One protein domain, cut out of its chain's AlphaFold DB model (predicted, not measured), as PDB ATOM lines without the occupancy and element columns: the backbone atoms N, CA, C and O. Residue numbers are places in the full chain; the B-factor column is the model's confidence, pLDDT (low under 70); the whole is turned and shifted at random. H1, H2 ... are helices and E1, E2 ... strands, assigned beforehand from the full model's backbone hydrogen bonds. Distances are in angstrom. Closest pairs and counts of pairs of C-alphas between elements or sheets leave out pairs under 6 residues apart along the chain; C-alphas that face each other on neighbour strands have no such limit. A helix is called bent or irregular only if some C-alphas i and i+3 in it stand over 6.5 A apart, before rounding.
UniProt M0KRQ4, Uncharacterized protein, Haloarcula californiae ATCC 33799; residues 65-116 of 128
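AT A GLANCE: This is residues 65 to 116 of the 128 residues of an uncharacterized protein of Haloarcula californiae ATCC 33799 (UniProt M0KRQ4). One long helix, H1, lies over a small hairpin of two short strands, E1 and E2, and the rest is loop, with residues 65 to 76 making a turn that goes out and folds back before E1. H1 and the residues 113 to 116 after it run along the longest axis, and the helix meets the hairpin at few places. The printed part has 52 residues with two named strands and one named helix, in the order E1, E2, H1; the sheet, E1 - E2, is antiparallel. The class is mixed, helices and strands, with 23 residues in named elements, under half of the printed part. The whole is compact, with a radius of gyration of the C-alphas of 10.9 A, and spans 33 by 23 by 19 A.

IN THESE COORDINATES: Residues 65 to 76 hold no named element. E1 is residues 77 to 79, 7.1 A long, and begins at C-alpha 77 (147.113, 116.723, 148.177). E2 is residues 85 to 87, 7.0 A. H1 is residues 96 to 112, 24.5 A, and ends at C-alpha 112 (148.527, 121.876, 136.860). H1 has a kink of 26 degrees near residue 103 and is irregular: C-alphas 97 and 100 are 8.3 A apart.

HOW THE PARTS SIT: E1 and E2 form a hairpin, antiparallel at 142 degrees, with N 78 and O 86 at 2.9 A and N 86 and O 78 at 2.8 A, within hydrogen-bond range. The closest C-alphas of E1 and H1 are those of Trp 77 and Ile 105, 7.5 A apart. Those of E2 and H1 are Lys 85 and Val 102, 7.3 A. In H1, 11 of 13 O i to N i+4 pairs are within hydrogen-bond range.

THE WHOLE: The C-alphas farthest apart, of Glu 70 and Asp 116, are 33.2 A apart. The printed part has no cut. The link from E1 to E2 is tight, and that from E2 to H1 is short. The mean pLDDT of the printed part is 89.9; residues 74 to 75 and residue 116 are under 70.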
ATOM      1  N   PRO A  65     142.261 123.629 143.921       90.62
ATOM      2  CA  PRO A  65     142.423 122.277 144.430       90.62
ATOM      3  C   PRO A  65     141.139 121.809 145.147       90.62
ATOM      4  O   PRO A  65     140.520 122.592 145.880       90.62
ATOM      5  N   PRO A  66     140.756 120.524 145.023       92.50
ATOM      6  CA  PRO A  66     139.627 119.966 145.762       92.50
ATOM      7  C   PRO A  66     139.811 120.093 147.277       92.50
ATOM      8  O   PRO A  66     140.917 119.945 147.804       92.50
ATOM      9  N   LYS A  67     138.718 120.333 148.005       93.44
ATOM     10  CA  LYS A  67     138.753 120.484 149.467       93.44
ATOM     11  C   LYS A  67     138.814 119.134 150.170       93.44
ATOM     12  O   LYS A  67     138.197 118.165 149.735       93.44
ATOM     13  N   CYS A  68     139.503 119.087 151.307       93.81
ATOM     14  CA  CYS A  68     139.455 117.918 152.179       93.81
ATOM     15  C   CYS A  68     138.133 117.902 152.974       93.81
ATOM     16  O   CYS A  68     137.808 118.912 153.601       93.81
ATOM     17  N   PRO A  69     137.383 116.785 153.008       91.88
ATOM     18  CA  PRO A  69     136.118 116.713 153.743       91.88
ATOM     19  C   PRO A  69     136.289 116.765 155.269       91.88
ATOM     20  O   PRO A  69     135.371 117.198 155.957       91.88
ATOM     21  N   GLU A  70     137.452 116.374 155.798       93.00
ATOM     22  CA  GLU A  70     137.697 116.340 157.248       93.00
ATOM     23  C   GLU A  70     138.123 117.689 157.826       93.00
ATOM     24  O   GLU A  70     137.683 118.068 158.908       93.00
ATOM     25  N   CYS A  71     138.998 118.419 157.129       89.94
ATOM     26  CA  CYS A  71     139.517 119.693 157.632       89.94
ATOM     27  C   CYS A  71     138.961 120.919 156.902       89.94
ATOM     28  O   CYS A  71     139.254 122.026 157.327       89.94
ATOM     29  N   ALA A  72     138.172 120.744 155.832       77.00
ATOM     30  CA  ALA A  72     137.522 121.792 155.027       77.00
ATOM     31  C   ALA A  72     138.440 122.886 154.439       77.00
ATOM     32  O   ALA A  72     137.962 123.789 153.748       77.00
ATOM     33  N   GLU A  73     139.748 122.781 154.659       72.69
ATOM     34  CA  GLU A  73     140.761 123.647 154.074       72.69
ATOM     35  C   GLU A  73     140.973 123.324 152.588       72.69
ATOM     36  O   GLU A  73     140.767 122.189 152.133       72.69
ATOM     37  N   THR A  74     141.429 124.326 151.829       65.25
ATOM     38  CA  THR A  74     142.084 124.112 150.531       65.25
ATOM     39  C   THR A  74     143.345 123.296 150.780       65.25
ATOM     40  O   THR A  74     144.408 123.829 151.097       65.25
ATOM     41  N   ALA A  75     143.195 121.978 150.734       64.31
ATOM     42  CA  ALA A  75     144.260 121.052 151.037       64.31
ATOM     43  C   ALA A  75     145.171 120.913 149.819       64.31
ATOM     44  O   ALA A  75     144.725 120.592 148.718       64.31
ATOM     45  N   GLY A  76     146.474 121.090 150.030       83.88
ATOM     46  CA  GLY A  76     147.430 120.404 149.174       83.88
ATOM     47  C   GLY A  76     147.198 118.898 149.311       83.88
ATOM     48  O   GLY A  76     147.034 118.401 150.426       83.88
ATOM     49  N   TRP A  77     147.173 118.183 148.194       92.00
ATOM     50  CA  TRP A  77     147.113 116.723 148.177       92.00
ATOM     51  C   TRP A  77     148.484 116.170 147.806       92.00
ATOM     52  O   TRP A  77     149.164 116.726 146.942       92.00
ATOM     53  N   SER A  78     148.881 115.066 148.425       91.31
ATOM     54  CA  SER A  78     150.077 114.312 148.055       91.31
ATOM     55  C   SER A  78     149.750 112.841 147.829       91.31
ATOM     56  O   SER A  78     148.675 112.355 148.174       91.31
ATOM     57  N   GLN A  79     150.671 112.133 147.183       91.31
ATOM     58  CA  GLN A  79     150.580 110.696 146.973       91.31
ATOM     59  C   GLN A  79     151.994 110.127 146.858       91.31
ATOM     60  O   GLN A  79     152.827 110.626 146.096       91.31
ATOM     61  N   LYS A  80     152.265 109.054 147.604       85.75
ATOM     62  CA  LYS A  80     153.444 108.206 147.372       85.75
ATOM     63  C   LYS A  80     153.195 107.326 146.151       85.75
ATOM     64  O   LYS A  80     152.052 106.975 145.889       85.75
ATOM     65  N   LEU A  81     154.243 106.929 145.429       79.50
ATOM     66  CA  LEU A  81     154.112 106.122 144.210       79.50
ATOM     67  C   LEU A  81     153.222 104.883 144.436       79.50
ATOM     68  O   LEU A  81     153.576 103.997 145.210       79.50
ATOM     69  N   GLY A  82     152.059 104.846 143.775       81.75
ATOM     70  CA  GLY A  82     151.072 103.762 143.891       81.75
ATOM     71  C   GLY A  82     150.302 103.694 145.220       81.75
ATOM     72  O   GLY A  82     149.505 102.779 145.405       81.75
ATOM     73  N   GLY A  83     150.535 104.628 146.144       88.81
ATOM     74  CA  GLY A  83     149.828 104.732 147.420       88.81
ATOM     75  C   GLY A  83     148.511 105.508 147.318       88.81
ATOM     76  O   GLY A  83     148.177 106.023 146.250       88.81
ATOM     77  N   PRO A  84     147.753 105.624 148.419       92.25
ATOM     78  CA  PRO A  84     146.573 106.479 148.462       92.25
ATOM     79  C   PRO A  84     146.957 107.960 148.349       92.25
ATOM     80  O   PRO A  84     148.090 108.356 148.641       92.25
ATOM     81  N   LYS A  85     145.989 108.775 147.928       93.69
ATOM     82  CA  LYS A  85     146.081 110.231 148.058       93.69
ATOM     83  C   LYS A  85     145.924 110.613 149.530       93.69
ATOM     84  O   LYS A  85     145.176 109.966 150.255       93.69
ATOM     85  N   GLU A  86     146.611 111.656 149.964       94.94
ATOM     86  CA  GLU A  86     146.637 112.106 151.355       94.94
ATOM     87  C   GLU A  86     146.516 113.632 151.418       94.94
ATOM     88  O   GLU A  86     147.140 114.355 150.637       94.94
ATOM     89  N   CYS A  87     145.691 114.127 152.338       94.25
ATOM     90  CA  CYS A  87     145.569 115.548 152.636       94.25
ATOM     91  C   CYS A  87     146.811 116.030 153.399       94.25
ATOM     92  O   CYS A  87     147.059 115.590 154.519       94.25
ATOM     93  N   ASN A  88     147.539 117.006 152.854       91.25
ATOM     94  CA  ASN A  88     148.762 117.530 153.475       91.25
ATOM     95  C   ASN A  88     148.502 118.284 154.791       91.25
ATOM     96  O   ASN A  88     149.437 118.501 155.558       91.25
ATOM     97  N   ALA A  89     147.260 118.713 155.051       91.44
ATOM     98  CA  ALA A  89     146.910 119.470 156.253       91.44
ATOM     99  C   ALA A  89     146.581 118.571 157.456       91.44
ATOM    100  O   ALA A  89     146.976 118.885 158.577       91.44
ATOM    101  N   CYS A  90     145.854 117.468 157.247       92.75
ATOM    102  CA  CYS A  90     145.368 116.614 158.338       92.75
ATOM    103  C   CYS A  90     145.732 115.127 158.206       92.75
ATOM    104  O   CYS A  90     145.389 114.347 159.093       92.75
ATOM    105  N   GLY A  91     146.401 114.717 157.126       92.62
ATOM    106  CA  GLY A  91     146.787 113.324 156.873       92.62
ATOM    107  C   GLY A  91     145.624 112.401 156.496       92.62
ATOM    108  O   GLY A  91     145.790 111.185 156.429       92.62
ATOM    109  N   TRP A  92     144.422 112.945 156.272       94.75
ATOM    110  CA  TRP A  92     143.277 112.134 155.868       94.75
ATOM    111  C   TRP A  92     143.465 111.571 154.457       94.75
ATOM    112  O   TRP A  92     143.881 112.287 153.543       94.75
ATOM    113  N   MET A  93     143.113 110.299 154.282       95.25
ATOM    114  CA  MET A  93     143.220 109.573 153.019       95.25
ATOM    115  C   MET A  93     141.819 109.181 152.527       95.25
ATOM    116  O   MET A  93     141.084 108.551 153.293       95.25
ATOM    117  N   PRO A  94     141.444 109.501 151.272       93.00
ATOM    118  CA  PRO A  94     140.195 109.035 150.689       93.00
ATOM    119  C   PRO A  94     140.142 107.504 150.652       93.00
ATOM    120  O   PRO A  94     141.132 106.844 150.331       93.00
ATOM    121  N   SER A  95     138.971 106.953 150.959       91.75
ATOM    122  CA  SER A  95     138.677 105.522 150.834       91.75
ATOM    123  C   SER A  95     138.004 105.201 149.493       91.75
ATOM    124  O   SER A  95     137.738 106.099 148.690       91.75
ATOM    125  N   ASP A  96     137.651 103.932 149.274       90.75
ATOM    126  CA  ASP A  96     136.884 103.483 148.102       90.75
ATOM    127  C   ASP A  96     135.494 104.146 147.993       90.75
ATOM    128  O   ASP A  96     134.887 104.155 146.925       90.75
ATOM    129  N   GLU A  97     134.977 104.746 149.068       92.94
ATOM    130  CA  GLU A  97     133.726 105.516 149.035       92.94
ATOM    131  C   GLU A  97     133.918 106.932 148.460       92.94
ATOM    132  O   GLU A  97     132.951 107.631 148.161       92.94
ATOM    133  N   ASN A  98     135.166 107.368 148.277       94.25
ATOM    134  CA  ASN A  98     135.533 108.721 147.868       94.25
ATOM    135  C   ASN A  98     136.131 108.773 146.451       94.25
ATOM    136  O   ASN A  98     136.890 109.691 146.145       94.25
ATOM    137  N   LEU A  99     135.792 107.819 145.574       94.62
ATOM    138  CA  LEU A  99     136.341 107.745 144.209       94.62
ATOM    139  C   LEU A  99     136.147 109.040 143.408       94.62
ATOM    140  O   LEU A  99     137.074 109.470 142.732       94.62
ATOM    141  N   ALA A 100     134.999 109.710 143.551       95.75
ATOM    142  CA  ALA A 100     134.759 110.996 142.891       95.75
ATOM    143  C   ALA A 100     135.773 112.072 143.323       95.75
ATOM    144  O   ALA A 100     136.318 112.782 142.487       95.75
ATOM    145  N   LEU A 101     136.103 112.140 144.617       94.25
ATOM    146  CA  LEU A 101     137.127 113.059 145.121       94.25
ATOM    147  C   LEU A 101     138.522 112.677 144.605       94.25
ATOM    148  O   LEU A 101     139.320 113.548 144.271       94.25
ATOM    149  N   VAL A 102     138.828 111.379 144.517       94.88
ATOM    150  CA  VAL A 102     140.096 110.896 143.947       94.88
ATOM    151  C   VAL A 102     140.249 111.349 142.491       94.88
ATOM    152  O   VAL A 102     141.325 111.827 142.127       94.88
ATOM    153  N   GLU A 103     139.182 111.247 141.695       95.38
ATOM    154  CA  GLU A 103     139.132 111.706 140.302       95.38
ATOM    155  C   GLU A 103     139.244 113.234 140.186       95.38
ATOM    156  O   GLU A 103     139.976 113.728 139.328       95.38
ATOM    157  N   GLU A 104     138.584 113.992 141.066       95.56
ATOM    158  CA  GLU A 104     138.710 115.456 141.125       95.56
ATOM    159  C   GLU A 104     140.156 115.887 141.410       95.56
ATOM    160  O   GLU A 104     140.673 116.800 140.759       95.56
ATOM    161  N   ILE A 105     140.845 115.202 142.330       94.81
ATOM    162  CA  ILE A 105     142.258 115.481 142.630       94.81
ATOM    163  C   ILE A 105     143.137 115.171 141.413       94.81
ATOM    164  O   ILE A 105     144.011 115.969 141.074       94.81
ATOM    165  N   ASP A 106     142.903 114.047 140.731       94.69
ATOM    166  CA  ASP A 106     143.644 113.701 139.511       94.69
ATOM    167  C   ASP A 106     143.411 114.716 138.390       94.69
ATOM    168  O   ASP A 106     144.359 115.111 137.709       94.69
ATOM    169  N   SER A 107     142.169 115.169 138.211       95.25
ATOM    170  CA  SER A 107     141.821 116.178 137.210       95.25
ATOM    171  C   SER A 107     142.537 117.501 137.479       95.25
ATOM    172  O   SER A 107     143.145 118.067 136.566       95.25
ATOM    173  N   TYR A 108     142.565 117.943 138.737       94.75
ATOM    174  CA  TYR A 108     143.327 119.120 139.146       94.75
ATOM    175  C   TYR A 108     144.837 118.943 138.907       94.75
ATOM    176  O   TYR A 108     145.500 119.811 138.342       94.75
ATOM    177  N   TRP A 109     145.423 117.798 139.264       94.81
ATOM    178  CA  TRP A 109     146.846 117.559 138.995       94.81
ATOM    179  C   TRP A 109     147.181 117.537 137.504       94.81
ATOM    180  O   TRP A 109     148.283 117.938 137.117       94.81
ATOM    181  N   GLN A 110     146.256 117.081 136.661       94.00
ATOM    182  CA  GLN A 110     146.403 117.139 135.210       94.00
ATOM    183  C   GLN A 110     146.339 118.575 134.688       94.00
ATOM    184  O   GLN A 110     147.131 118.908 133.805       94.00
ATOM    185  N   SER A 111     145.465 119.430 135.234       94.12
ATOM    186  CA  SER A 111     145.405 120.844 134.840       94.12
ATOM    187  C   SER A 111     146.676 121.593 135.235       94.12
ATOM    188  O   SER A 111     147.208 122.340 134.419       94.12
ATOM    189  N   VAL A 112     147.235 121.314 136.420       93.69
ATOM    190  CA  VAL A 112     148.527 121.876 136.860       93.69
ATOM    191  C   VAL A 112     149.668 121.494 135.914       93.69
ATOM    192  O   VAL A 112     150.542 122.301 135.603       93.69
ATOM    193  N   GLN A 113     149.650 120.263 135.403       93.06
ATOM    194  CA  GLN A 113     150.657 119.756 134.468       93.06
ATOM    195  C   GLN A 113     150.341 120.061 132.996       93.06
ATOM    196  O   GLN A 113     151.057 119.581 132.101       93.06
ATOM    197  N   ALA A 114     149.267 120.788 132.698       91.06
ATOM    198  CA  ALA A 114     148.904 121.100 131.328       91.06
ATOM    199  C   ALA A 114     149.901 122.110 130.745       91.06
ATOM    200  O   ALA A 114     150.130 123.196 131.276       91.06
ATOM    201  N   ILE A 115     150.503 121.750 129.611       82.00
ATOM    202  CA  ILE A 115     151.233 122.718 128.799       82.00
ATOM    203  C   ILE A 115     150.182 123.351 127.895       82.00
ATOM    204  O   ILE A 115     149.745 122.716 126.933       82.00
ATOM    205  N   ASP A 116     149.760 124.575 128.206       68.12
ATOM    206  CA  ASP A 116     148.885 125.324 127.306       68.12
ATOM    207  C   ASP A 116     149.546 125.387 125.930       68.12
ATOM    208  O   ASP A 116     150.620 125.963 125.751       68.12
TER     209      ASP A 116